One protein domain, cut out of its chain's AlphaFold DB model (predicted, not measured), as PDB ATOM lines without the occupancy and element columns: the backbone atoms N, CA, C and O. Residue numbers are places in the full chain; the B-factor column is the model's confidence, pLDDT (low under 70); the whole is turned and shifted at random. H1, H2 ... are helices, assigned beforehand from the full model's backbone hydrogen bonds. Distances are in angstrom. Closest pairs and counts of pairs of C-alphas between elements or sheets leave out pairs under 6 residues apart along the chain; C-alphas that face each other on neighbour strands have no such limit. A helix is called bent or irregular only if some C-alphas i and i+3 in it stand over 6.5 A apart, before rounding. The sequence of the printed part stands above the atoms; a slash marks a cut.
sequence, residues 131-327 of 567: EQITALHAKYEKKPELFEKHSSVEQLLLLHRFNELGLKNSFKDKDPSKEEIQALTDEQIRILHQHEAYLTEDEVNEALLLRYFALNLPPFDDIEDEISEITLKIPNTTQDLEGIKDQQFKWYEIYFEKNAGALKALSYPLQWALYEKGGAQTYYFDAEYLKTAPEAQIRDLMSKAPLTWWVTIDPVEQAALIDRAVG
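This is residues 131 to 327 of the 567 residues of an uncharacterized protein of Simkania negevensis (strain ATCC VR-1471 / Z) (UniProt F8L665). Look for a rod built of mostly short helices set one after another in chain order, with H1 at one end, H5, H6 and H8 in the middle part, and H11, H12 and H14 grouped at the other end. Helices that touch mostly cross each other, and residues 303 to 309, of which 307 to 309 belong to H13, stick out. The printed part has 197 residues with fourteen named helices, H1 to H14 in order, and no named strand; its class is all helix. It is loose, with a radius of gyration of the C-alphas of 22.9 A and spans of 75 by 32 by 22 A.

Find C-alpha 131 at (136.972, 174.188, 79.991); from there H1 runs to residue 142, 16.9 A. Next come H2, residues 152 to 164, 18.5 A; H3, 178 to 183; H4, 186 to 194; and H5, 202 to 214, 18.1 A. H6, 221 to 227, is irregular: C-alphas 222 and 225 are 7.5 A apart. H7 is 239 to 242, and H8 runs 19.7 A from C-alpha 246 at (150.972, 161.398, 113.682) to residue 258. Then read H9, 260 to 265; H10, 268 to 276; H11, 287 to 290; H12, 295 to 304, 14.3 A; and H13, 307 to 310. H14, 315 to 327, 18.2 A, ends at C-alpha 327, (151.506, 167.751, 146.415).

Between the closest C-alphas of two helices that touch, the distance runs from 4.3 A, for Ala 287 of H11 and Glu 317 of H14, to 7.2 A, for Ile 133 of H1 and Phe 162 of H2. H1 touches H2 with residues 133 to 137 alone, Ile 133 to Phe 162, 7.2 A. H2 touches H4 at a shallow tilt of 20 degrees, the same way, Val 153 to Gln 188, 6.4 A. The hub is H5: it touches H3, Lys 178 to Val 204, 4.9 A; H4, Ile 189 to Tyr 212, 7.1 A, about perpendicular at 74 degrees; and only just H8, with 3 pairs of C-alphas within 8 A, Phe 213 to Gln 248, 6.1 A. H6 touches H8, Ile 227 to Tyr 255, 5.8 A. H10 is close but not clearly touching to H7, H8, H9, H11 and H12, for instance Trp 272 to Gln 297 of H12, 7.2 A. H14 touches H11, Ala 287 to Glu 317, 4.3 A, and H12, Ile 298 to Ala 325, 6.2 A. H13 touches no helix. Every O i to N i+4 pair is within hydrogen-bond range in H2, H3, H4, H5, H9, H10, H12 and H14; H1 has 7 of 8, H8 8 of 9, and H6 1 of 3 beside 3 of 4 O i to N i+3 pairs, while H7, H11 and H13 are too short for an i+4 pair.

The two C-alphas farthest apart, those of Lys 142 and Gly 327, are 76.3 A apart. The printed part has no cut; the links H2 to H3 and H6 to H7 are long. Mean pLDDT of the printed part is 90.5, and residue 173 is under 70.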
ATOM      1  N   GLU A 131     137.569 174.299  81.328       87.25
ATOM      2  CA  GLU A 131     136.972 174.188  79.991       87.25
ATOM      3  C   GLU A 131     137.250 172.828  79.343       87.25
ATOM      4  O   GLU A 131     136.398 172.287  78.635       87.25
ATOM      5  N   GLN A 132     138.439 172.263  79.568       83.94
ATOM      6  CA  GLN A 132     138.791 170.937  79.067       83.94
ATOM      7  C   GLN A 132     138.001 169.845  79.792       83.94
ATOM      8  O   GLN A 132     137.493 168.944  79.124       83.94
ATOM      9  N   ILE A 133     137.835 169.953  81.114       88.75
ATOM     10  CA  ILE A 133     136.993 169.054  81.915       88.75
ATOM     11  C   ILE A 133     135.532 169.140  81.473       88.75
ATOM     12  O   ILE A 133     134.916 168.112  81.208       88.75
ATOM     13  N   THR A 134     135.000 170.345  81.269       89.62
ATOM     14  CA  THR A 134     133.623 170.547  80.786       89.62
ATOM     15  C   THR A 134     133.419 169.961  79.384       89.62
ATOM     16  O   THR A 134     132.424 169.289  79.108       89.62
ATOM     17  N   ALA A 135     134.378 170.158  78.474       86.50
ATOM     18  CA  ALA A 135     134.317 169.574  77.135       86.50
ATOM     19  C   ALA A 135     134.415 168.039  77.163       86.50
ATOM     20  O   ALA A 135     133.802 167.357  76.333       86.50
ATOM     21  N   LEU A 136     135.192 167.495  78.100       86.81
ATOM     22  CA  LEU A 136     135.337 166.062  78.310       86.81
ATOM     23  C   LEU A 136     134.054 165.454  78.895       86.81
ATOM     24  O   LEU A 136     133.590 164.436  78.382       86.81
ATOM     25  N   HIS A 137     133.431 166.120  79.869       91.00
ATOM     26  CA  HIS A 137     132.120 165.767  80.423       91.00
ATOM     27  C   HIS A 137     131.049 165.690  79.325       91.00
ATOM     28  O   HIS A 137     130.471 164.627  79.105       91.00
ATOM     29  N   ALA A 138     130.908 166.740  78.506       88.38
ATOM     30  CA  ALA A 138     129.956 166.771  77.387       88.38
ATOM     31  C   ALA A 138     130.215 165.681  76.324       88.38
ATOM     32  O   ALA A 138     129.330 165.311  75.542       88.38
ATOM     33  N   LYS A 139     131.451 165.178  76.237       87.38
ATOM     34  CA  LYS A 139     131.801 164.046  75.375       87.38
ATOM     35  C   LYS A 139     131.348 162.721  75.991       87.38
ATOM     36  O   LYS A 139     130.860 161.882  75.235       87.38
ATOM     37  N   TYR A 140     131.496 162.542  77.302       90.62
ATOM     38  CA  TYR A 140     131.018 161.354  78.012       90.62
ATOM     39  C   TYR A 140     129.493 161.292  78.082       90.62
ATOM     40  O   TYR A 140     128.947 160.218  77.870       90.62
ATOM     41  N   GLU A 141     128.792 162.425  78.192       88.38
ATOM     42  CA  GLU A 141     127.325 162.461  78.061       88.38
ATOM     43  C   GLU A 141     126.823 161.872  76.738       88.38
ATOM     44  O   GLU A 141     125.785 161.221  76.679       88.38
ATOM     45  N   LYS A 142     127.575 162.084  75.653       88.69
ATOM     46  CA  LYS A 142     127.234 161.554  74.326       88.69
ATOM     47  C   LYS A 142     127.714 160.121  74.110       88.69
ATOM     48  O   LYS A 142     127.234 159.474  73.182       88.69
ATOM     49  N   LYS A 143     128.726 159.688  74.868       87.75
ATOM     50  CA  LYS A 143     129.429 158.406  74.717       87.75
ATOM     51  C   LYS A 143     129.902 157.877  76.079       87.75
ATOM     52  O   LYS A 143     131.109 157.956  76.363       87.75
ATOM     53  N   PRO A 144     128.982 157.364  76.914       86.19
ATOM     54  CA  PRO A 144     129.297 156.862  78.253       86.19
ATOM     55  C   PRO A 144     130.382 155.782  78.261       86.19
ATOM     56  O   PRO A 144     131.265 155.782  79.113       86.19
ATOM     57  N   GLU A 145     130.426 154.939  77.227       85.44
ATOM     58  CA  GLU A 145     131.383 153.839  77.085       85.44
ATOM     59  C   GLU A 145     132.850 154.297  76.975       85.44
ATOM     60  O   GLU A 145     133.781 153.489  77.000       85.44
ATOM     61  N   LEU A 146     133.091 155.596  76.759       82.31
ATOM     62  CA  LEU A 146     134.434 156.170  76.800       82.31
ATOM     63  C   LEU A 146     134.895 156.459  78.227       82.31
ATOM     64  O   LEU A 146     136.098 156.392  78.470       82.31
ATOM     65  N   PHE A 147     133.970 156.763  79.135       84.88
ATOM     66  CA  PHE A 147     134.264 156.970  80.547       84.88
ATOM     67  C   PHE A 147     134.657 155.645  81.215       84.88
ATOM     68  O   PHE A 147     135.701 155.557  81.853       84.88
ATOM     69  N   GLU A 148     133.912 154.573  80.936       83.50
ATOM     70  CA  GLU A 148     134.142 153.230  81.498       83.50
ATOM     71  C   GLU A 148     135.501 152.610  81.126       83.50
ATOM     72  O   GLU A 148     135.971 151.676  81.772       83.50
ATOM     73  N   LYS A 149     136.161 153.119  80.077       83.44
ATOM     74  CA  LYS A 149     137.494 152.655  79.646       83.44
ATOM     75  C   LYS A 149     138.632 153.184  80.515       83.44
ATOM     76  O   LYS A 149     139.762 152.713  80.362       83.44
ATOM     77  N   HIS A 150     138.366 154.179  81.356       82.31
ATOM     78  CA  HIS A 150     139.344 154.711  82.293       82.31
ATOM     79  C   HIS A 150     139.582 153.743  83.448       82.31
ATOM     80  O   HIS A 150     138.723 152.927  83.780       82.31
ATOM     81  N   SER A 151     140.754 153.832  84.077       84.62
ATOM     82  CA  SER A 151     140.982 153.102  85.330       84.62
ATOM     83  C   SER A 151     140.070 153.638  86.440       84.62
ATOM     84  O   SER A 151     139.689 154.805  86.400       84.62
ATOM     85  N   SER A 152     139.762 152.830  87.458       84.69
ATOM     86  CA  SER A 152     138.884 153.249  88.564       84.69
ATOM     87  C   SER A 152     139.342 154.553  89.232       84.69
ATOM     88  O   SER A 152     138.525 155.419  89.505       84.69
ATOM     89  N   VAL A 153     140.653 154.750  89.413       86.56
ATOM     90  CA  VAL A 153     141.206 156.001  89.970       86.56
ATOM     91  C   VAL A 153     140.951 157.195  89.058       86.56
ATOM     92  O   VAL A 153     140.521 158.243  89.524       86.56
ATOM     93  N   GLU A 154     141.191 157.049  87.754       85.50
ATOM     94  CA  GLU A 154     140.921 158.122  86.788       85.50
ATOM     95  C   GLU A 154     139.429 158.466  86.732       85.50
ATOM     96  O   GLU A 154     139.088 159.642  86.632       85.50
ATOM     97  N   GLN A 155     138.553 157.461  86.819       87.12
ATOM     98  CA  GLN A 155     137.106 157.667  86.881       87.12
ATOM     99  C   GLN A 155     136.716 158.467  88.129       87.12
ATOM    100  O   GLN A 155     135.998 159.453  88.006       87.12
ATOM    101  N   LEU A 156     137.228 158.100  89.308       88.12
ATOM    102  CA  LEU A 156     136.952 158.805  90.566       88.12
ATOM    103  C   LEU A 156     137.458 160.253  90.544       88.12
ATOM    104  O   LEU A 156     136.722 161.158  90.923       88.12
ATOM    105  N   LEU A 157     138.670 160.490  90.033       87.75
ATOM    106  CA  LEU A 157     139.217 161.844  89.889       87.75
ATOM    107  C   LEU A 157     138.393 162.696  88.924       87.75
ATOM    108  O   LEU A 157     138.148 163.869  89.189       87.75
ATOM    109  N   LEU A 158     137.943 162.116  87.809       87.94
ATOM    110  CA  LEU A 158     137.049 162.802  86.878       87.94
ATOM    111  C   LEU A 158     135.710 163.142  87.533       87.94
ATOM    112  O   LEU A 158     135.247 164.265  87.380       87.94
ATOM    113  N   LEU A 159     135.110 162.205  88.272       88.25
ATOM    114  CA  LEU A 159     133.851 162.436  88.982       88.25
ATOM    115  C   LEU A 159     133.981 163.555  90.013       88.25
ATOM    116  O   LEU A 159     133.132 164.441  90.036       88.25
ATOM    117  N   HIS A 160     135.056 163.549  90.800       86.75
ATOM    118  CA  HIS A 160     135.367 164.623  91.739       86.75
ATOM    119  C   HIS A 160     135.464 165.982  91.018       86.75
ATOM    120  O   HIS A 160     134.711 166.895  91.346       86.75
ATOM    121  N   ARG A 161     136.254 166.092  89.938       87.75
ATOM    122  CA  ARG A 161     136.356 167.333  89.138       87.75
ATOM    123  C   ARG A 161     135.029 167.770  88.512       87.75
ATOM    124  O   ARG A 161     134.759 168.961  88.393       87.75
ATOM    125  N   PHE A 162     134.197 166.829  88.070       89.75
ATOM    126  CA  PHE A 162     132.864 167.148  87.557       89.75
ATOM    127  C   PHE A 162     131.971 167.716  88.661       89.75
ATOM    128  O   PHE A 162     131.272 168.700  88.419       89.75
ATOM    129  N   ASN A 163     132.040 167.147  89.865       86.19
ATOM    130  CA  ASN A 163     131.289 167.615  91.023       86.19
ATOM    131  C   ASN A 163     131.731 169.019  91.465       86.19
ATOM    132  O   ASN A 163     130.863 169.864  91.670       86.19
ATOM    133  N   GLU A 164     133.039 169.304  91.519       86.31
ATOM    134  CA  GLU A 164     133.570 170.651  91.815       86.31
ATOM    135  C   GLU A 164     133.019 171.716  90.853       86.31
ATOM    136  O   GLU A 164     132.705 172.838  91.248       86.31
ATOM    137  N   LEU A 165     132.852 171.354  89.578       89.31
ATOM    138  CA  LEU A 165     132.298 172.233  88.543       89.31
ATOM    139  C   LEU A 165     130.760 172.237  88.491       89.31
ATOM    140  O   LEU A 165     130.174 172.870  87.608       89.31
ATOM    141  N   GLY A 166     130.083 171.527  89.399       87.50
ATOM    142  CA  GLY A 166     128.623 171.423  89.438       87.50
ATOM    143  C   GLY A 166     128.015 170.672  88.247       87.50
ATOM    144  O   GLY A 166     126.837 170.861  87.921       87.50
ATOM    145  N   LEU A 167     128.802 169.835  87.567       88.75
ATOM    146  CA  LEU A 167     128.368 169.059  86.410       88.75
ATOM    147  C   LEU A 167     127.670 167.773  86.864       88.75
ATOM    148  O   LEU A 167     128.201 166.986  87.645       88.75
ATOM    149  N   LYS A 168     126.462 167.528  86.349       84.81
ATOM    150  CA  LYS A 168     125.691 166.328  86.697       84.81
ATOM    151  C   LYS A 168     126.243 165.106  85.977       84.81
ATOM    152  O   LYS A 168     126.387 165.097  84.759       84.81
ATOM    153  N   ASN A 169     126.471 164.034  86.720       82.69
ATOM    154  CA  ASN A 169     127.048 162.800  86.196       82.69
ATOM    155  C   ASN A 169     125.974 161.816  85.698       82.69
ATOM    156  O   ASN A 169     126.056 160.632  85.983       82.69
ATOM    157  N   SER A 170     124.953 162.270  84.960       78.88
ATOM    158  CA  SER A 170     123.821 161.419  84.525       78.88
ATOM    159  C   SER A 170     124.160 160.388  83.443       78.88
ATOM    160  O   SER A 170     123.292 159.634  83.023       78.88
ATOM    161  N   PHE A 171     125.395 160.396  82.944       78.31
ATOM    162  CA  PHE A 171     125.883 159.454  81.937       78.31
ATOM    163  C   PHE A 171     126.421 158.152  82.542       78.31
ATOM    164  O   PHE A 171     126.721 157.236  81.784       78.31
ATOM    165  N   LYS A 172     126.588 158.070  83.868       73.31
ATOM    166  CA  LYS A 172     126.986 156.827  84.537       73.31
ATOM    167  C   LYS A 172     125.745 155.994  84.849       73.31
ATOM    168  O   LYS A 172     124.755 156.517  85.357       73.31
ATOM    169  N   ASP A 173     125.831 154.698  84.577       67.00
ATOM    170  CA  ASP A 173     124.761 153.750  84.902       67.00
ATOM    171  C   ASP A 173     124.767 153.357  86.387       67.00
ATOM    172  O   ASP A 173     123.751 152.914  86.922       67.00
ATOM    173  N   LYS A 174     125.915 153.511  87.060       71.06
ATOM    174  CA  LYS A 174     126.086 153.195  88.475       71.06
ATOM    175  C   LYS A 174     127.127 154.111  89.111       71.06
ATOM    176  O   LYS A 174     128.168 154.390  88.513       71.06
ATOM    177  N   ASP A 175     126.839 154.540  90.330       75.62
ATOM    178  CA  ASP A 175     127.779 155.275  91.167       75.62
ATOM    179  C   ASP A 175     128.857 154.333  91.726       75.62
ATOM    180  O   ASP A 175     128.612 153.122  91.843       75.62
ATOM    181  N   PRO A 176     130.064 154.852  92.027       82.19
ATOM    182  CA  PRO A 176     131.124 154.029  92.588       82.19
ATOM    183  C   PRO A 176     130.655 153.357  93.875       82.19
ATOM    184  O   PRO A 176     130.076 154.010  94.731       82.19
ATOM    185  N   SER A 177     130.905 152.061  94.039       85.81
ATOM    186  CA  SER A 177     130.460 151.347  95.239       85.81
ATOM    187  C   SER A 177     131.531 151.327  96.331       85.81
ATOM    188  O   SER A 177     132.733 151.428  96.070       85.81
ATOM    189  N   LYS A 178     131.112 151.133  97.585       88.00
ATOM    190  CA  LYS A 178     132.025 150.970  98.727       88.00
ATOM    191  C   LYS A 178     133.051 149.854  98.503       88.00
ATOM    192  O   LYS A 178     134.219 150.001  98.861       88.00
ATOM    193  N   GLU A 179     132.637 148.750  97.885       88.75
ATOM    194  CA  GLU A 179     133.508 147.620  97.547       88.75
ATOM    195  C   GLU A 179     134.574 148.009  96.520       88.75
ATOM    196  O   GLU A 179     135.708 147.543  96.612       88.75
ATOM    197  N   GLU A 180     134.241 148.886  95.570       87.69
ATOM    198  CA  GLU A 180     135.194 149.382  94.576       87.69
ATOM    199  C   GLU A 180     136.277 150.235  95.239       87.69
ATOM    200  O   GLU A 180     137.459 150.027  94.965       87.69
ATOM    201  N   ILE A 181     135.908 151.108  96.184       91.00
ATOM    202  CA  ILE A 181     136.868 151.881  96.991       91.00
ATOM    203  C   ILE A 181     137.748 150.961  97.846       91.00
ATOM    204  O   ILE A 181     138.963 151.155  97.953       91.00
ATOM    205  N   GLN A 182     137.169 149.918  98.442       89.31
ATOM    206  CA  GLN A 182     137.921 148.938  99.229       89.31
ATOM    207  C   GLN A 182     138.882 148.099  98.374       89.31
ATOM    208  O   GLN A 182     139.958 147.736  98.849       89.31
ATOM    209  N   ALA A 183     138.540 147.832  97.114       91.81
ATOM    210  CA  ALA A 183     139.379 147.076  96.189       91.81
ATOM    211  C   ALA A 183     140.582 147.872  95.646       91.81
ATOM    212  O   ALA A 183     141.508 147.265  95.101       91.81
ATOM    213  N   LEU A 184     140.601 149.203  95.795       92.44
ATOM    214  CA  LEU A 184     141.737 150.029  95.385       92.44
ATOM    215  C   LEU A 184     143.002 149.679  96.178       92.44
ATOM    216  O   LEU A 184     142.969 149.414  97.385       92.44
ATOM    217  N   THR A 185     144.144 149.726  95.495       93.81
ATOM    218  CA  THR A 185     145.457 149.559  96.127       93.81
ATOM    219  C   THR A 185     145.843 150.801  96.925       93.81
ATOM    220  O   THR A 185     145.353 151.902  96.679       93.81
ATOM    221  N   ASP A 186     146.771 150.657  97.870       93.50
ATOM    222  CA  ASP A 186     147.218 151.787  98.691       93.50
ATOM    223  C   ASP A 186     147.837 152.920  97.859       93.50
ATOM    224  O   ASP A 186     147.655 154.090  98.184       93.50
ATOM    225  N   GLU A 187     148.518 152.590  96.758       91.44
ATOM    226  CA  GLU A 187     149.063 153.584  95.826       91.44
ATOM    227  C   GLU A 187     147.949 154.352  95.107       91.44
ATOM    228  O   GLU A 187     148.010 155.567  94.959       91.44
ATOM    229  N   GLN A 188     146.888 153.652  94.710       91.44
ATOM    230  CA  GLN A 188     145.723 154.270  94.086       91.44
ATOM    231  C   GLN A 188     145.015 155.237  95.042       91.44
ATOM    232  O   GLN A 188     144.660 156.337  94.630       91.44
ATOM    233  N   ILE A 189     144.877 154.870  96.318       94.25
ATOM    234  CA  ILE A 189     144.325 155.760  97.348       94.25
ATOM    235  C   ILE A 189     145.228 156.984  97.570       94.25
ATOM    236  O   ILE A 189     144.722 158.094  97.711       94.25
ATOM    237  N   ARG A 190     146.558 156.818  97.559       91.69
ATOM    238  CA  ARG A 190     147.498 157.951  97.665       91.69
ATOM    239  C   ARG A 190     147.367 158.926  96.501       91.69
ATOM    240  O   ARG A 190     147.443 160.125  96.729       91.69
ATOM    241  N   ILE A 191     147.148 158.426  95.285       89.31
ATOM    242  CA  ILE A 191     146.903 159.275  94.111       89.31
ATOM    243  C   ILE A 191     145.605 160.073  94.290       89.31
ATOM    244  O   ILE A 191     145.601 161.269  94.017       89.31
ATOM    245  N   LEU A 192     144.525 159.445  94.772       91.44
ATOM    246  CA  LEU A 192     143.271 160.152  95.064       91.44
ATOM    247  C   LEU A 192     143.481 161.265  96.099       91.44
ATOM    248  O   LEU A 192     143.083 162.402  95.868       91.44
ATOM    249  N   HIS A 193     144.186 160.958  97.188       92.69
ATOM    250  CA  HIS A 193     144.491 161.915  98.252       92.69
ATOM    251  C   HIS A 193     145.388 163.073  97.794       92.69
ATOM    252  O   HIS A 193     145.128 164.215  98.145       92.69
ATOM    253  N   GLN A 194     146.406 162.806  96.969       89.25
ATOM    254  CA  GLN A 194     147.288 163.842  96.412       89.25
ATOM    255  C   GLN A 194     146.519 164.893  95.596       89.25
ATOM    256  O   GLN A 194     146.992 166.017  95.425       89.25
ATOM    257  N   HIS A 195     145.363 164.508  95.067       87.00
ATOM    258  CA  HIS A 195     144.470 165.367  94.307       87.00
ATOM    259  C   HIS A 195     143.237 165.784  95.110       87.00
ATOM    260  O   HIS A 195     142.254 166.173  94.492       87.00
ATOM    261  N   GLU A 196     143.288 165.661  96.442       89.50
ATOM    262  CA  GLU A 196     142.241 166.103  97.375       89.50
ATOM    263  C   GLU A 196     140.850 165.565  96.996       89.50
ATOM    264  O   GLU A 196     139.812 166.174  97.231       89.50
ATOM    265  N   ALA A 197     140.828 164.363  96.407       88.00
ATOM    266  CA  ALA A 197     139.607 163.795  95.875       88.00
ATOM    267  C   ALA A 197     138.655 163.409  97.009       88.00
ATOM    268  O   ALA A 197     138.995 162.586  97.869       88.00
ATOM    269  N   TYR A 198     137.442 163.947  96.932       83.12
ATOM    270  CA  TYR A 198     136.302 163.600  97.773       83.12
ATOM    271  C   TYR A 198     135.069 163.308  96.902       83.12
ATOM    272  O   TYR A 198     134.965 163.759  95.754       83.12
ATOM    273  N   LEU A 199     134.155 162.495  97.427       80.81
ATOM    274  CA  LEU A 199     132.958 162.019  96.742       80.81
ATOM    275  C   LEU A 199     131.704 162.539  97.441       80.81
ATOM    276  O   LEU A 199     131.692 162.735  98.643       80.81
ATOM    277  N   THR A 200     130.631 162.733  96.678       70.69
ATOM    278  CA  THR A 200     129.379 163.330  97.175       70.69
ATOM    279  C   THR A 200     128.377 162.318  97.736       70.69
ATOM    280  O   THR A 200     127.299 162.723  98.149       70.69
ATOM    281  N   GLU A 201     128.655 161.013  97.652       74.19
ATOM    282  CA  GLU A 201     127.778 159.972  98.207       74.19
ATOM    283  C   GLU A 201     128.304 159.501  99.566       74.19
ATOM    284  O   GLU A 201     129.390 158.921  99.631       74.19
ATOM    285  N   ASP A 202     127.507 159.696 100.620       77.69
ATOM    286  CA  ASP A 202     127.906 159.547 102.026       77.69
ATOM    287  C   ASP A 202     128.613 158.210 102.335       77.69
ATOM    288  O   ASP A 202     129.725 158.192 102.862       77.69
ATOM    289  N   GLU A 203     128.032 157.064 101.955       84.06
ATOM    290  CA  GLU A 203     128.604 155.743 102.284       84.06
ATOM    291  C   GLU A 203     129.921 155.441 101.544       84.06
ATOM    292  O   GLU A 203     130.784 154.700 102.035       84.06
ATOM    293  N   VAL A 204     130.066 155.980 100.333       86.06
ATOM    294  CA  VAL A 204     131.234 155.774  99.470       86.06
ATOM    295  C   VAL A 204     132.352 156.714  99.898       86.06
ATOM    296  O   VAL A 204     133.514 156.300  99.967       86.06
ATOM    297  N   ASN A 205     131.999 157.956 100.237       88.94
ATOM    298  CA  ASN A 205     132.947 158.923 100.756       88.94
ATOM    299  C   ASN A 205     133.473 158.494 102.125       88.94
ATOM    300  O   ASN A 205     134.686 158.456 102.308       88.94
ATOM    301  N   GLU A 206     132.613 158.015 103.033       91.56
ATOM    302  CA  GLU A 206     133.054 157.440 104.308       91.56
ATOM    303  C   GLU A 206     134.091 156.326 104.079       91.56
ATOM    304  O   GLU A 206     135.144 156.292 104.723       91.56
ATOM    305  N   ALA A 207     133.850 155.426 103.119       91.88
ATOM    306  CA  ALA A 207     134.795 154.360 102.796       91.88
ATOM    307  C   ALA A 207     136.150 154.889 102.295       91.88
ATOM    308  O   ALA A 207     137.192 154.323 102.642       91.88
ATOM    309  N   LEU A 208     136.150 155.964 101.502       92.94
ATOM    310  CA  LEU A 208     137.361 156.618 101.003       92.94
ATOM    311  C   LEU A 208     138.125 157.319 102.133       92.94
ATOM    312  O   LEU A 208     139.327 157.092 102.295       92.94
ATOM    313  N   LEU A 209     137.428 158.087 102.971       94.56
ATOM    314  CA  LEU A 209     138.000 158.775 104.127       94.56
ATOM    315  C   LEU A 209     138.611 157.786 105.129       94.56
ATOM    316  O   LEU A 209     139.740 157.974 105.583       94.56
ATOM    317  N   LEU A 210     137.943 156.660 105.400       94.25
ATOM    318  CA  LEU A 210     138.496 155.591 106.240       94.25
ATOM    319  C   LEU A 210     139.768 154.972 105.637       94.25
ATOM    320  O   LEU A 210     140.671 154.576 106.382       94.25
ATOM    321  N   ARG A 211     139.889 154.908 104.302       95.38
ATOM    322  CA  ARG A 211     141.139 154.498 103.637       95.38
ATOM    323  C   ARG A 211     142.233 155.555 103.785       95.38
ATOM    324  O   ARG A 211     143.371 155.174 104.064       95.38
ATOM    325  N   TYR A 212     141.920 156.847 103.670       96.25
ATOM    326  CA  TYR A 212     142.883 157.927 103.936       96.25
ATOM    327  C   TYR A 212     143.409 157.868 105.374       96.25
ATOM    328  O   TYR A 212     144.627 157.856 105.593       96.25
ATOM    329  N   PHE A 213     142.502 157.704 106.337       95.31
ATOM    330  CA  PHE A 213     142.833 157.514 107.744       95.31
ATOM    331  C   PHE A 213     143.727 156.282 107.970       95.31
ATOM    332  O   PHE A 213     144.774 156.379 108.619       95.31
ATOM    333  N   ALA A 214     143.376 155.120 107.406       94.31
ATOM    334  CA  ALA A 214     144.152 153.883 107.561       94.31
ATOM    335  C   ALA A 214     145.580 153.992 106.991       94.31
ATOM    336  O   ALA A 214     146.523 153.409 107.537       94.31
ATOM    337  N   LEU A 215     145.759 154.773 105.923       95.31
ATOM    338  CA  LEU A 215     147.058 155.023 105.294       95.31
ATOM    339  C   LEU A 215     147.870 156.146 105.949       95.31
ATOM    340  O   LEU A 215     148.995 156.402 105.503       95.31
ATOM    341  N   ASN A 216     147.356 156.755 107.027       95.06
ATOM    342  CA  ASN A 216     147.972 157.882 107.729       95.06
ATOM    343  C   ASN A 216     148.247 159.064 106.788       95.06
ATOM    344  O   ASN A 216     149.344 159.627 106.769       95.06
ATOM    345  N   LEU A 217     147.255 159.388 105.964       94.75
ATOM    346  CA  LEU A 217     147.265 160.575 105.119       94.75
ATOM    347  C   LEU A 217     146.678 161.758 105.909       94.75
ATOM    348  O   LEU A 217     145.754 161.545 106.696       94.75
ATOM    349  N   PRO A 218     147.225 162.979 105.776       94.00
ATOM    350  CA  PRO A 218     146.700 164.147 106.482       94.00
ATOM    351  C   PRO A 218     145.283 164.498 106.000       94.00
ATOM    352  O   PRO A 218     145.002 164.322 104.815       94.00
ATOM    353  N   PRO A 219     144.403 165.008 106.878       93.94
ATOM    354  CA  PRO A 219     143.167 165.641 106.427       93.94
ATOM    355  C   PRO A 219     143.479 166.922 105.626       93.94
ATOM    356  O   PRO A 219     144.584 167.462 105.736       93.94
ATOM    357  N   PHE A 220     142.524 167.371 104.812       91.81
ATOM    358  CA  PHE A 220     142.577 168.604 104.016       91.81
ATOM    359  C   PHE A 220     141.230 169.335 104.104       91.81
ATOM    360  O   PHE A 220     140.231 168.716 104.472       91.81
ATOM    361  N   ASP A 221     141.222 170.628 103.781       87.50
ATOM    362  CA  ASP A 221     140.129 171.563 104.088       87.50
ATOM    363  C   ASP A 221     138.740 171.053 103.653       87.50
ATOM    364  O   ASP A 221     137.794 171.088 104.439       87.50
ATOM    365  N   ASP A 222     138.621 170.498 102.443       84.44
ATOM    366  CA  ASP A 222     137.331 170.076 101.871       84.44
ATOM    367  C   ASP A 222     136.680 168.869 102.571       84.44
ATOM    368  O   ASP A 222     135.497 168.612 102.362       84.44
ATOM    369  N   ILE A 223     137.416 168.122 103.407       88.75
ATOM    370  CA  ILE A 223     136.889 166.932 104.102       88.75
ATOM    371  C   ILE A 223     136.720 167.122 105.611       88.75
ATOM    372  O   ILE A 223     136.208 166.220 106.271       88.75
ATOM    373  N   GLU A 224     137.137 168.254 106.190       89.56
ATOM    374  CA  GLU A 224     137.141 168.429 107.651       89.56
ATOM    375  C   GLU A 224     135.744 168.318 108.276       89.56
ATOM    376  O   GLU A 224     135.585 167.698 109.332       89.56
ATOM    377  N   ASP A 225     134.719 168.863 107.618       86.88
ATOM    378  CA  ASP A 225     133.343 168.769 108.109       86.88
ATOM    379  C   ASP A 225     132.813 167.325 108.044       86.88
ATOM    380  O   ASP A 225     132.150 166.868 108.979       86.88
ATOM    381  N   GLU A 226     133.197 166.560 107.020       88.62
ATOM    382  CA  GLU A 226     132.780 165.163 106.852       88.62
ATOM    383  C   GLU A 226     133.475 164.203 107.825       88.62
ATOM    384  O   GLU A 226     132.893 163.194 108.228       88.62
ATOM    385  N   ILE A 227     134.689 164.526 108.293       90.69
ATOM    386  CA  ILE A 227     135.387 163.732 109.321       90.69
ATOM    387  C   ILE A 227     134.534 163.587 110.584       90.69
ATOM    388  O   ILE A 227     134.658 162.594 111.297       90.69
ATOM    389  N   SER A 228     133.655 164.544 110.877       85.00
ATOM    390  CA  SER A 228     132.782 164.460 112.046       85.00
ATOM    391  C   SER A 228     131.690 163.392 111.939       85.00
ATOM    392  O   SER A 228     131.196 162.935 112.971       85.00
ATOM    393  N   GLU A 229     131.354 162.972 110.721       86.38
ATOM    394  CA  GLU A 229     130.241 162.065 110.430       86.38
ATOM    395  C   GLU A 229     130.699 160.612 110.253       86.38
ATOM    396  O   GLU A 229     129.900 159.685 110.394       86.38
ATOM    397  N   ILE A 230     131.995 160.388 110.009       88.69
ATOM    398  CA  ILE A 230     132.528 159.040 109.805       88.69
ATOM    399  C   ILE A 230     132.598 158.238 111.110       88.69
ATOM    400  O   ILE A 230     132.907 158.742 112.198       88.69
ATOM    401  N   THR A 231     132.431 156.923 110.988       87.31
ATOM    402  CA  THR A 231     132.566 156.001 112.119       87.31
ATOM    403  C   THR A 231     134.039 155.659 112.377       87.31
ATOM    404  O   THR A 231     134.511 154.557 112.073       87.31
ATOM    405  N   LEU A 232     134.804 156.598 112.950       89.00
ATOM    406  CA  LEU A 232     136.185 156.329 113.366       89.00
ATOM    407  C   LEU A 232     136.234 155.275 114.478       89.00
ATOM    408  O   LEU A 232     135.478 155.308 115.449       89.00
ATOM    409  N   LYS A 233     137.202 154.358 114.386       89.88
ATOM    410  CA  LYS A 233     137.508 153.444 115.491       89.88
ATOM    411  C   LYS A 233     138.160 154.239 116.619       89.88
ATOM    412  O   LYS A 233     139.340 154.575 116.544       89.88
ATOM    413  N   ILE A 234     137.398 154.523 117.665       90.69
ATOM    414  CA  ILE A 234     137.874 155.279 118.823       90.69
ATOM    415  C   ILE A 234     138.782 154.382 119.694       90.69
ATOM    416  O   ILE A 234     138.419 153.227 119.953       90.69
ATOM    417  N   PRO A 235     139.970 154.855 120.128       91.25
ATOM    418  CA  PRO A 235     140.808 154.120 121.076       91.25
ATOM    419  C   PRO A 235     140.079 153.945 122.415       91.25
ATOM    420  O   PRO A 235     139.366 154.840 122.855       91.25
ATOM    421  N   ASN A 236     140.265 152.802 123.079       88.94
ATOM    422  CA  ASN A 236     139.616 152.507 124.362       88.94
ATOM    423  C   ASN A 236     140.588 152.609 125.544       88.94
ATOM    424  O   ASN A 236     140.168 152.793 126.686       88.94
ATOM    425  N   THR A 237     141.889 152.489 125.281       91.69
ATOM    426  CA  THR A 237     142.954 152.515 126.286       91.69
ATOM    427  C   THR A 237     144.102 153.421 125.856       91.69
ATOM    428  O   THR A 237     144.285 153.706 124.675       91.69
ATOM    429  N   THR A 238     144.923 153.863 126.812       90.69
ATOM    430  CA  THR A 238     146.140 154.638 126.510       90.69
ATOM    431  C   THR A 238     147.148 153.838 125.685       90.69
ATOM    432  O   THR A 238     147.876 154.420 124.888       90.69
ATOM    433  N   GLN A 239     147.152 152.509 125.825       90.56
ATOM    434  CA  GLN A 239     147.993 151.612 125.034       90.56
ATOM    435  C   GLN A 239     147.580 151.590 123.555       90.56
ATOM    436  O   GLN A 239     148.443 151.513 122.682       90.56
ATOM    437  N   ASP A 240     146.286 151.746 123.248       91.38
ATOM    438  CA  ASP A 240     145.813 151.837 121.859       91.38
ATOM    439  C   ASP A 240     146.440 153.035 121.122       91.38
ATOM    440  O   ASP A 240     146.634 152.983 119.908       91.38
ATOM    441  N   LEU A 241     146.828 154.092 121.853       92.31
ATOM    442  CA  LEU A 241     147.467 155.280 121.288       92.31
ATOM    443  C   LEU A 241     148.918 155.060 120.845       92.31
ATOM    444  O   LEU A 241     149.487 155.939 120.196       92.31
ATOM    445  N   GLU A 242     149.564 153.955 121.222       89.38
ATOM    446  CA  GLU A 242     150.926 153.631 120.769       89.38
ATOM    447  C   GLU A 242     150.946 153.192 119.300       89.38
ATOM    448  O   GLU A 242     151.943 153.388 118.609       89.38
ATOM    449  N   GLY A 243     149.834 152.634 118.809       87.44
ATOM    450  CA  GLY A 243     149.673 152.218 117.415       87.44
ATOM    451  C   GLY A 243     149.180 153.321 116.473       87.44
ATOM    452  O   GLY A 243     149.147 153.102 115.261       87.44
ATOM    453  N   ILE A 244     148.790 154.482 117.009       92.31
ATOM    454  CA  ILE A 244     148.264 155.614 116.236       92.31
ATOM    455  C   ILE A 244     149.426 156.467 115.732       92.31
ATOM    456  O   ILE A 244     150.341 156.810 116.479       92.31
ATOM    457  N   LYS A 245     149.384 156.801 114.443       93.25
ATOM    458  CA  LYS A 245     150.408 157.598 113.760       93.25
ATOM    459  C   LYS A 245     150.072 159.095 113.784       93.25
ATOM    460  O   LYS A 245     148.918 159.480 113.937       93.25
ATOM    461  N   ASP A 246     151.076 159.936 113.549       91.62
ATOM    462  CA  ASP A 246     150.972 161.398 113.682       91.62
ATOM    463  C   ASP A 246     149.822 162.038 112.891       91.62
ATOM    464  O   ASP A 246     149.129 162.902 113.418       91.62
ATOM    465  N   GLN A 247     149.576 161.625 111.639       94.38
ATOM    466  CA  GLN A 247     148.484 162.227 110.864       94.38
ATOM    467  C   GLN A 247     147.124 161.762 111.373       94.38
ATOM    468  O   GLN A 247     146.192 162.550 111.376       94.38
ATOM    469  N   GLN A 248     147.011 160.530 111.870       95.06
ATOM    470  CA  GLN A 248     145.772 160.031 112.470       95.06
ATOM    471  C   GLN A 248     145.378 160.817 113.728       95.06
ATOM    472  O   GLN A 248     144.185 160.956 113.983       95.06
ATOM    473  N   PHE A 249     146.329 161.383 114.481       96.00
ATOM    474  CA  PHE A 249     145.986 162.294 115.579       96.00
ATOM    475  C   PHE A 249     145.248 163.540 115.086       96.00
ATOM    476  O   PHE A 249     144.243 163.894 115.687       96.00
ATOM    477  N   LYS A 250     145.629 164.116 113.939       94.56
ATOM    478  CA  LYS A 250     144.881 165.243 113.348       94.56
ATOM    479  C   LYS A 250     143.444 164.872 112.983       94.56
ATOM    480  O   LYS A 250     142.534 165.667 113.175       94.56
ATOM    481  N   TRP A 251     143.221 163.647 112.499       95.94
ATOM    482  CA  TRP A 251     141.863 163.153 112.252       95.94
ATOM    483  C   TRP A 251     141.049 163.077 113.547       95.94
ATOM    484  O   TRP A 251     139.897 163.502 113.569       95.94
ATOM    485  N   TYR A 252     141.639 162.565 114.632       96.19
ATOM    486  CA  TYR A 252     140.968 162.538 115.934       96.19
ATOM    487  C   TYR A 252     140.713 163.937 116.494       96.19
ATOM    488  O   TYR A 252     139.660 164.150 117.087       96.19
ATOM    489  N   GLU A 253     141.631 164.882 116.278       95.44
ATOM    490  CA  GLU A 253     141.470 166.270 116.708       95.44
ATOM    491  C   GLU A 253     140.192 166.878 116.117       95.44
ATOM    492  O   GLU A 253     139.320 167.310 116.873       95.44
ATOM    493  N   ILE A 254     140.040 166.798 114.790       94.62
ATOM    494  CA  ILE A 254     138.859 167.277 114.057       94.62
ATOM    495  C   ILE A 254     137.604 166.508 114.496       94.62
ATOM    496  O   ILE A 254     136.565 167.099 114.802       94.62
ATOM    497  N   TYR A 255     137.703 165.178 114.591       95.19
ATOM    498  CA  TYR A 255     136.588 164.326 114.999       95.19
ATOM    499  C   TYR A 255     136.043 164.711 116.380       95.19
ATOM    500  O   TYR A 255     134.832 164.876 116.542       95.19
ATOM    501  N   PHE A 256     136.911 164.870 117.385       95.50
ATOM    502  CA  PHE A 256     136.498 165.178 118.756       95.50
ATOM    503  C   PHE A 256     136.089 166.636 118.963       95.50
ATOM    504  O   PHE A 256     135.300 166.896 119.876       95.50
ATOM    505  N   GLU A 257     136.569 167.566 118.135       93.31
ATOM    506  CA  GLU A 257     136.098 168.953 118.142       93.31
ATOM    507  C   GLU A 257     134.590 169.017 117.860       93.31
ATOM    508  O   GLU A 257     133.836 169.670 118.587       93.31
ATOM    509  N   LYS A 258     134.126 168.261 116.859       89.94
ATOM    510  CA  LYS A 258     132.709 168.202 116.473       89.94
ATOM    511  C   LYS A 258     131.910 167.182 117.302       89.94
ATOM    512  O   LYS A 258     130.723 167.383 117.545       89.94
ATOM    513  N   ASN A 259     132.559 166.134 117.827       91.25
ATOM    514  CA  ASN A 259     131.941 165.070 118.630       91.25
ATOM    515  C   ASN A 259     132.342 165.111 120.117       91.25
ATOM    516  O   ASN A 259     132.794 164.116 120.693       91.25
ATOM    517  N   ALA A 260     132.113 166.239 120.797       91.75
ATOM    518  CA  ALA A 260     132.484 166.408 122.210       91.75
ATOM    519  C   ALA A 260     131.877 165.347 123.159       91.75
ATOM    520  O   ALA A 260     132.458 165.038 124.202       91.75
ATOM    521  N   GLY A 261     130.715 164.774 122.816       92.88
ATOM    522  CA  GLY A 261     130.101 163.672 123.566       92.88
ATOM    523  C   GLY A 261     130.927 162.382 123.527       92.88
ATOM    524  O   GLY A 261     131.054 161.715 124.551       92.88
ATOM    525  N   ALA A 262     131.546 162.077 122.381       92.12
ATOM    526  CA  ALA A 262     132.424 160.921 122.226       92.12
ATOM    527  C   ALA A 262     133.701 161.080 123.064       92.12
ATOM    528  O   ALA A 262     134.090 160.147 123.761       92.12
ATOM    529  N   LEU A 263     134.296 162.281 123.084       95.19
ATOM    530  CA  LEU A 263     135.457 162.583 123.931       95.19
ATOM    531  C   LEU A 263     135.133 162.412 125.425       95.19
ATOM    532  O   LEU A 263     135.905 161.800 126.158       95.19
ATOM    533  N   LYS A 264     133.971 162.907 125.876       94.81
ATOM    534  CA  LYS A 264     133.518 162.785 127.275       94.81
ATOM    535  C   LYS A 264     133.265 161.344 127.716       94.81
ATOM    536  O   LYS A 264     133.355 161.066 128.907       94.81
ATOM    537  N   ALA A 265     132.930 160.451 126.785       94.19
ATOM    538  CA  ALA A 265     132.713 159.037 127.078       94.19
ATOM    539  C   ALA A 265     134.026 158.272 127.338       94.19
ATOM    540  O   ALA A 265     133.996 157.172 127.890       94.19
ATOM    541  N   LEU A 266     135.178 158.840 126.958       95.19
ATOM    542  CA  LEU A 266     136.487 158.245 127.212       95.19
ATOM    543  C   LEU A 266     136.896 158.394 128.674       95.19
ATOM    544  O   LEU A 266     136.538 159.357 129.349       95.19
ATOM    545  N   SER A 267     137.735 157.476 129.152       95.25
ATOM    546  CA  SER A 267     138.363 157.631 130.466       95.25
ATOM    547  C   SER A 267     139.242 158.890 130.512       95.25
ATOM    548  O   SER A 267     139.937 159.200 129.545       95.25
ATOM    549  N   TYR A 268     139.266 159.600 131.642       95.69
ATOM    550  CA  TYR A 268     140.090 160.805 131.796       95.69
ATOM    551  C   TYR A 268     141.592 160.608 131.494       95.69
ATOM    552  O   TYR A 268     142.155 161.468 130.811       95.69
ATOM    553  N   PRO A 269     142.250 159.488 131.884       95.25
ATOM    554  CA  PRO A 269     143.629 159.221 131.465       95.25
ATOM    555  C   PRO A 269     143.800 159.179 129.942       95.25
ATOM    556  O   PRO A 269     144.799 159.661 129.413       95.25
ATOM    557  N   LEU A 270     142.828 158.601 129.232       95.75
ATOM    558  CA  LEU A 270     142.862 158.501 127.777       95.75
ATOM    559  C   LEU A 270     142.640 159.861 127.113       95.75
ATOM    560  O   LEU A 270     143.341 160.183 126.158       95.75
ATOM    561  N   GLN A 271     141.714 160.671 127.634       96.56
ATOM    562  CA  GLN A 271     141.496 162.037 127.146       96.56
ATOM    563  C   GLN A 271     142.770 162.880 127.269       96.56
ATOM    564  O   GLN A 271     143.160 163.549 126.317       96.56
ATOM    565  N   TRP A 272     143.453 162.804 128.418       96.12
ATOM    566  CA  TRP A 272     144.729 163.488 128.625       96.12
ATOM    567  C   TRP A 272     145.809 163.006 127.647       96.12
ATOM    568  O   TRP A 272     146.475 163.818 127.012       96.12
ATOM    569  N   ALA A 273     145.948 161.692 127.466       95.31
ATOM    570  CA  ALA A 273     146.941 161.146 126.547       95.31
ATOM    571  C   ALA A 273     146.655 161.509 125.073       95.31
ATOM    572  O   ALA A 273     147.590 161.723 124.303       95.31
ATOM    573  N   LEU A 274     145.379 161.611 124.677       95.94
ATOM    574  CA  LEU A 274     144.981 162.140 123.368       95.94
ATOM    575  C   LEU A 274     145.364 163.615 123.230       95.94
ATOM    576  O   LEU A 274     145.955 163.985 122.219       95.94
ATOM    577  N   TYR A 275     145.086 164.431 124.247       95.94
ATOM    578  CA  TYR A 275     145.460 165.844 124.277       95.94
ATOM    579  C   TYR A 275     146.976 166.049 124.128       95.94
ATOM    580  O   TYR A 275     147.412 166.812 123.270       95.94
ATOM    581  N   GLU A 276     147.796 165.315 124.891       94.81
ATOM    582  CA  GLU A 276     149.264 165.414 124.809       94.81
ATOM    583  C   GLU A 276     149.815 165.064 123.423       94.81
ATOM    584  O   GLU A 276     150.835 165.613 123.005       94.81
ATOM    585  N   LYS A 277     149.148 164.156 122.704       93.94
ATOM    586  CA  LYS A 277     149.538 163.743 121.352       93.94
ATOM    587  C   LYS A 277     148.919 164.598 120.238       93.94
ATOM    588  O   LYS A 277     149.143 164.296 119.068       93.94
ATOM    589  N   GLY A 278     148.156 165.641 120.574       93.50
ATOM    590  CA  GLY A 278     147.470 166.491 119.594       93.50
ATOM    591  C   GLY A 278     146.269 165.816 118.926       93.50
ATOM    592  O   GLY A 278     145.879 166.203 117.837       93.50
ATOM    593  N   GLY A 279     145.702 164.782 119.552       94.19
ATOM    594  CA  GLY A 279     144.482 164.111 119.099       94.19
ATOM    595  C   GLY A 279     143.193 164.724 119.636       94.19
ATOM    596  O   GLY A 279     142.117 164.247 119.304       94.19
ATOM    597  N   ALA A 280     143.285 165.724 120.512       95.69
ATOM    598  CA  ALA A 280     142.151 166.467 121.046       95.69
ATOM    599  C   ALA A 280     142.611 167.866 121.474       95.69
ATOM    600  O   ALA A 280     143.697 168.020 122.032       95.69
ATOM    601  N   GLN A 281     141.762 168.877 121.287       93.31
ATOM    602  CA  GLN A 281     142.053 170.256 121.709       93.31
ATOM    603  C   GLN A 281     141.766 170.514 123.196       93.31
ATOM    604  O   GLN A 281     142.185 171.528 123.755       93.31
ATOM    605  N   THR A 282     141.025 169.617 123.848       93.75
ATOM    606  CA  THR A 282     140.618 169.747 125.250       93.75
ATOM    607  C   THR A 282     140.496 168.379 125.912       93.75
ATOM    608  O   THR A 282     140.520 167.346 125.245       93.75
ATOM    609  N   TYR A 283     140.350 168.376 127.231       94.75
ATOM    610  CA  TYR A 283     140.079 167.195 128.039       94.75
ATOM    611  C   TYR A 283     139.240 167.587 129.255       94.75
ATOM    612  O   TYR A 283     139.201 168.747 129.670       94.75
ATOM    613  N   TYR A 284     138.566 166.600 129.828       94.06
ATOM    614  CA  TYR A 284     137.756 166.749 131.027       94.06
ATOM    615  C   TYR A 284     138.420 166.019 132.197       94.06
ATOM    616  O   TYR A 284     139.365 165.246 132.027       94.06
ATOM    617  N   PHE A 285     137.933 166.283 133.400       94.62
ATOM    618  CA  PHE A 285     138.367 165.636 134.631       94.62
ATOM    619  C   PHE A 285     137.249 165.757 135.669       94.62
ATOM    620  O   PHE A 285     136.319 166.539 135.483       94.62
ATOM    621  N   ASP A 286     137.358 164.997 136.752       95.12
ATOM    622  CA  ASP A 286     136.568 165.179 137.965       95.12
ATOM    623  C   ASP A 286     137.487 165.186 139.198       95.12
ATOM    624  O   ASP A 286     138.704 164.969 139.114       95.12
ATOM    625  N   ALA A 287     136.900 165.434 140.366       95.25
ATOM    626  CA  ALA A 287     137.638 165.494 141.620       95.25
ATOM    627  C   ALA A 287     138.308 164.161 142.010       95.25
ATOM    628  O   ALA A 287     139.351 164.178 142.665       95.25
ATOM    629  N   GLU A 288     137.736 163.011 141.639       96.44
ATOM    630  CA  GLU A 288     138.295 161.702 141.998       96.44
ATOM    631  C   GLU A 288     139.531 161.390 141.156       96.44
ATOM    632  O   GLU A 288     140.584 161.028 141.684       96.44
ATOM    633  N   TYR A 289     139.440 161.612 139.848       96.31
ATOM    634  CA  TYR A 289     140.535 161.421 138.915       96.31
ATOM    635  C   TYR A 289     141.728 162.324 139.237       96.31
ATOM    636  O   TYR A 289     142.868 161.846 139.251       96.31
ATOM    637  N   LEU A 290     141.486 163.595 139.583       96.62
ATOM    638  CA  LEU A 290     142.538 164.558 139.932       96.62
ATOM    639  C   LEU A 290     143.460 164.073 141.064       96.62
ATOM    640  O   LEU A 290     144.641 164.422 141.077       96.62
ATOM    641  N   LYS A 291     142.985 163.200 141.963       94.06
ATOM    642  CA  LYS A 291     143.819 162.588 143.017       94.06
ATOM    643  C   LYS A 291     144.964 161.743 142.456       94.06
ATOM    644  O   LYS A 291     146.008 161.614 143.095       94.06
ATOM    645  N   THR A 292     144.770 161.167 141.270       95.12
ATOM    646  CA  THR A 292     145.721 160.264 140.601       95.12
ATOM    647  C   THR A 292     146.319 160.840 139.320       95.12
ATOM    648  O   THR A 292     147.298 160.286 138.822       95.12
ATOM    649  N   ALA A 293     145.810 161.975 138.833       96.31
ATOM    650  CA  ALA A 293     146.293 162.637 137.626       96.31
ATOM    651  C   ALA A 293     147.817 162.907 137.673       96.31
ATOM    652  O   ALA A 293     148.366 163.214 138.749       96.31
ATOM    653  N   PRO A 294     148.522 162.770 136.534       96.38
ATOM    654  CA  PRO A 294     149.967 162.953 136.452       96.38
ATOM    655  C   PRO A 294     150.371 164.423 136.614       96.38
ATOM    656  O   PRO A 294     149.611 165.336 136.305       96.38
ATOM    657  N   GLU A 295     151.609 164.660 137.054       97.25
ATOM    658  CA  GLU A 295     152.137 166.012 137.291       97.25
ATOM    659  C   GLU A 295     152.052 166.913 136.048       97.25
ATOM    660  O   GLU A 295     151.696 168.084 136.170       97.25
ATOM    661  N   ALA A 296     152.325 166.366 134.858       96.56
ATOM    662  CA  ALA A 296     152.257 167.102 133.594       96.56
ATOM    663  C   ALA A 296     150.858 167.689 133.337       96.56
ATOM    664  O   ALA A 296     150.747 168.872 133.022       96.56
ATOM    665  N   GLN A 297     149.802 166.905 133.581       96.44
ATOM    666  CA  GLN A 297     148.414 167.359 133.450       96.44
ATOM    667  C   GLN A 297     148.086 168.476 134.440       96.44
ATOM    668  O   GLN A 297     147.465 169.474 134.087       96.44
ATOM    669  N   ILE A 298     148.541 168.350 135.686       97.25
ATOM    670  CA  ILE A 298     148.295 169.372 136.710       97.25
ATOM    671  C   ILE A 298     149.029 170.677 136.376       97.25
ATOM    672  O   ILE A 298     148.465 171.757 136.546       97.25
ATOM    673  N   ARG A 299     150.263 170.603 135.859       96.31
ATOM    674  CA  ARG A 299     151.003 171.784 135.383       96.31
ATOM    675  C   ARG A 299     150.299 172.454 134.207       96.31
ATOM    676  O   ARG A 299     150.222 173.682 134.180       96.31
ATOM    677  N   ASP A 300     149.777 171.667 133.271       95.06
ATOM    678  CA  ASP A 300     149.014 172.172 132.131       95.06
ATOM    679  C   ASP A 300     147.778 172.955 132.596       95.06
ATOM    680  O   ASP A 300     147.667 174.147 132.296       95.06
ATOM    681  N   LEU A 301     146.942 172.342 133.447       94.88
ATOM    682  CA  LEU A 301     145.757 172.982 134.027       94.88
ATOM    683  C   LEU A 301     146.102 174.278 134.769       94.88
ATOM    684  O   LEU A 301     145.459 175.301 134.546       94.88
ATOM    685  N   MET A 302     147.131 174.267 135.621       94.31
ATOM    686  CA  MET A 302     147.512 175.448 136.405       94.31
ATOM    687  C   MET A 302     148.099 176.574 135.550       94.31
ATOM    688  O   MET A 302     147.823 177.743 135.808       94.31
ATOM    689  N   SER A 303     148.894 176.248 134.527       91.25
ATOM    690  CA  SER A 303     149.544 177.256 133.675       91.25
ATOM    691  C   SER A 303     148.583 177.931 132.697       91.25
ATOM    692  O   SER A 303     148.776 179.098 132.353       91.25
ATOM    693  N   LYS A 304     147.543 177.213 132.256       87.44
ATOM    694  CA  LYS A 304     146.581 177.693 131.260       87.44
ATOM    695  C   LYS A 304     145.286 178.229 131.858       87.44
ATOM    696  O   LYS A 304     144.519 178.827 131.114       87.44
ATOM    697  N   ALA A 305     145.033 178.051 133.156       89.50
ATOM    698  CA  ALA A 305     143.793 178.471 133.803       89.50
ATOM    699  C   ALA A 305     143.567 179.995 133.707       89.50
ATOM    700  O   ALA A 305     144.225 180.762 134.419       89.50
ATOM    701  N   PRO A 306     142.601 180.491 132.907       92.31
ATOM    702  CA  PRO A 306     142.192 181.881 133.028       92.31
ATOM    703  C   PRO A 306     141.386 182.061 134.319       92.31
ATOM    704  O   PRO A 306     140.622 181.179 134.717       92.31
ATOM    705  N   LEU A 307     141.476 183.240 134.941       92.12
ATOM    706  CA  LEU A 307     140.722 183.558 136.162       92.12
ATOM    707  C   LEU A 307     139.209 183.309 136.005       92.12
ATOM    708  O   LEU A 307     138.550 182.866 136.939       92.12
ATOM    709  N   THR A 308     138.650 183.556 134.817       90.69
ATOM    710  CA  THR A 308     137.231 183.305 134.527       90.69
ATOM    711  C   THR A 308     136.860 181.832 134.583       90.69
ATOM    712  O   THR A 308     135.772 181.516 135.037       90.69
ATOM    713  N   TRP A 309     137.741 180.933 134.143       90.69
ATOM    714  CA  TRP A 309     137.534 179.495 134.306       90.69
ATOM    715  C   TRP A 309     137.714 179.103 135.774       90.69
ATOM    716  O   TRP A 309     136.852 178.433 136.336       90.69
ATOM    717  N   TRP A 310     138.762 179.630 136.416       91.94
ATOM    718  CA  TRP A 310     139.121 179.336 137.803       91.94
ATOM    719  C   TRP A 310     138.015 179.628 138.822       91.94
ATOM    720  O   TRP A 310     137.883 178.906 139.800       91.94
ATOM    721  N   VAL A 311     137.206 180.669 138.619       91.19
ATOM    722  CA  VAL A 311     136.076 180.985 139.518       91.19
ATOM    723  C   VAL A 311     134.780 180.251 139.150       91.19
ATOM    724  O   VAL A 311     133.765 180.429 139.817       91.19
ATOM    725  N   THR A 312     134.786 179.450 138.080       89.12
ATOM    726  CA  THR A 312     133.592 178.751 137.560       89.12
ATOM    727  C   THR A 312     133.702 177.236 137.553       89.12
ATOM    728  O   THR A 312     132.673 176.580 137.430       89.12
ATOM    729  N   ILE A 313     134.917 176.696 137.669       90.06
ATOM    730  CA  ILE A 313     135.162 175.285 137.976       90.06
ATOM    731  C   ILE A 313     134.452 174.914 139.284       90.06
ATOM    732  O   ILE A 313     134.347 175.748 140.194       90.06
ATOM    733  N   ASP A 314     133.970 173.675 139.357       89.56
ATOM    734  CA  ASP A 314     133.292 173.161 140.540       89.56
ATOM    735  C   ASP A 314     134.207 173.276 141.780       89.56
ATOM    736  O   ASP A 314     135.398 172.952 141.701       89.56
ATOM    737  N   PRO A 315     133.700 173.747 142.936       89.44
ATOM    738  CA  PRO A 315     134.519 173.912 144.135       89.44
ATOM    739  C   PRO A 315     135.223 172.633 144.614       89.44
ATOM    740  O   PRO A 315     136.320 172.720 145.168       89.44
ATOM    741  N   VAL A 316     134.624 171.455 144.406       91.25
ATOM    742  CA  VAL A 316     135.209 170.162 144.787       91.25
ATOM    743  C   VAL A 316     136.347 169.792 143.839       91.25
ATOM    744  O   VAL A 316     137.417 169.385 144.292       91.25
ATOM    745  N   GLU A 317     136.157 169.989 142.534       93.44
ATOM    746  CA  GLU A 317     137.201 169.779 141.524       93.44
ATOM    747  C   GLU A 317     138.379 170.737 141.720       93.44
ATOM    748  O   GLU A 317     139.534 170.315 141.698       93.44
ATOM    749  N   GLN A 318     138.102 172.019 141.978       93.38
ATOM    750  CA  GLN A 318     139.139 173.014 142.236       93.38
ATOM    751  C   GLN A 318     139.953 172.661 143.483       93.38
ATOM    752  O   GLN A 318     141.178 172.753 143.459       93.38
ATOM    753  N   ALA A 319     139.292 172.232 144.563       93.00
ATOM    754  CA  ALA A 319     139.974 171.797 145.775       93.00
ATOM    755  C   ALA A 319     140.888 170.591 145.501       93.00
ATOM    756  O   ALA A 319     142.059 170.625 145.871       93.00
ATOM    757  N   ALA A 320     140.397 169.575 144.780       95.75
ATOM    758  CA  ALA A 320     141.202 168.415 144.399       95.75
ATOM    759  C   ALA A 320     142.402 168.800 143.510       95.75
ATOM    760  O   ALA A 320     143.509 168.292 143.702       95.75
ATOM    761  N   LEU A 321     142.206 169.728 142.568       96.44
ATOM    762  CA  LEU A 321     143.255 170.253 141.695       96.44
ATOM    763  C   LEU A 321     144.329 171.012 142.493       96.44
ATOM    764  O   LEU A 321     145.523 170.797 142.277       96.44
ATOM    765  N   ILE A 322     143.918 171.866 143.437       96.06
ATOM    766  CA  ILE A 322     144.820 172.597 144.339       96.06
ATOM    767  C   ILE A 322     145.609 171.620 145.213       96.06
ATOM    768  O   ILE A 322     146.835 171.712 145.257       96.06
ATOM    769  N   ASP A 323     144.943 170.662 145.861       96.38
ATOM    770  CA  ASP A 323     145.591 169.668 146.723       96.38
ATOM    771  C   ASP A 323     146.642 168.866 145.945       96.38
ATOM    772  O   ASP A 323     147.772 168.666 146.407       96.38
ATOM    773  N   ARG A 324     146.305 168.457 144.715       96.88
ATOM    774  CA  ARG A 324     147.229 167.741 143.835       96.88
ATOM    775  C   ARG A 324     148.416 168.612 143.417       96.88
ATOM    776  O   ARG A 324     149.553 168.142 143.455       96.88
ATOM    777  N   ALA A 325     148.179 169.873 143.058       96.94
ATOM    778  CA  ALA A 325     149.231 170.821 142.694       96.94
ATOM    779  C   ALA A 325     150.185 171.116 143.855       96.94
ATOM    780  O   ALA A 325     151.401 171.096 143.662       96.94
ATOM    781  N   VAL A 326     149.658 171.300 145.069       96.38
ATOM    782  CA  VAL A 326     150.461 171.457 146.290       96.38
ATOM    783  C   VAL A 326     151.320 170.215 146.530       96.38
ATOM    784  O   VAL A 326     152.514 170.347 146.809       96.38
ATOM    785  N   GLY A 327     150.762 169.013 146.340       96.25
ATOM    786  CA  GLY A 327     151.506 167.751 146.415       96.25
ATOM    787  C   GLY A 327     152.708 167.687 145.461       96.25
ATOM    788  O   GLY A 327     153.753 167.146 145.822       96.25
TER     789      GLY A 327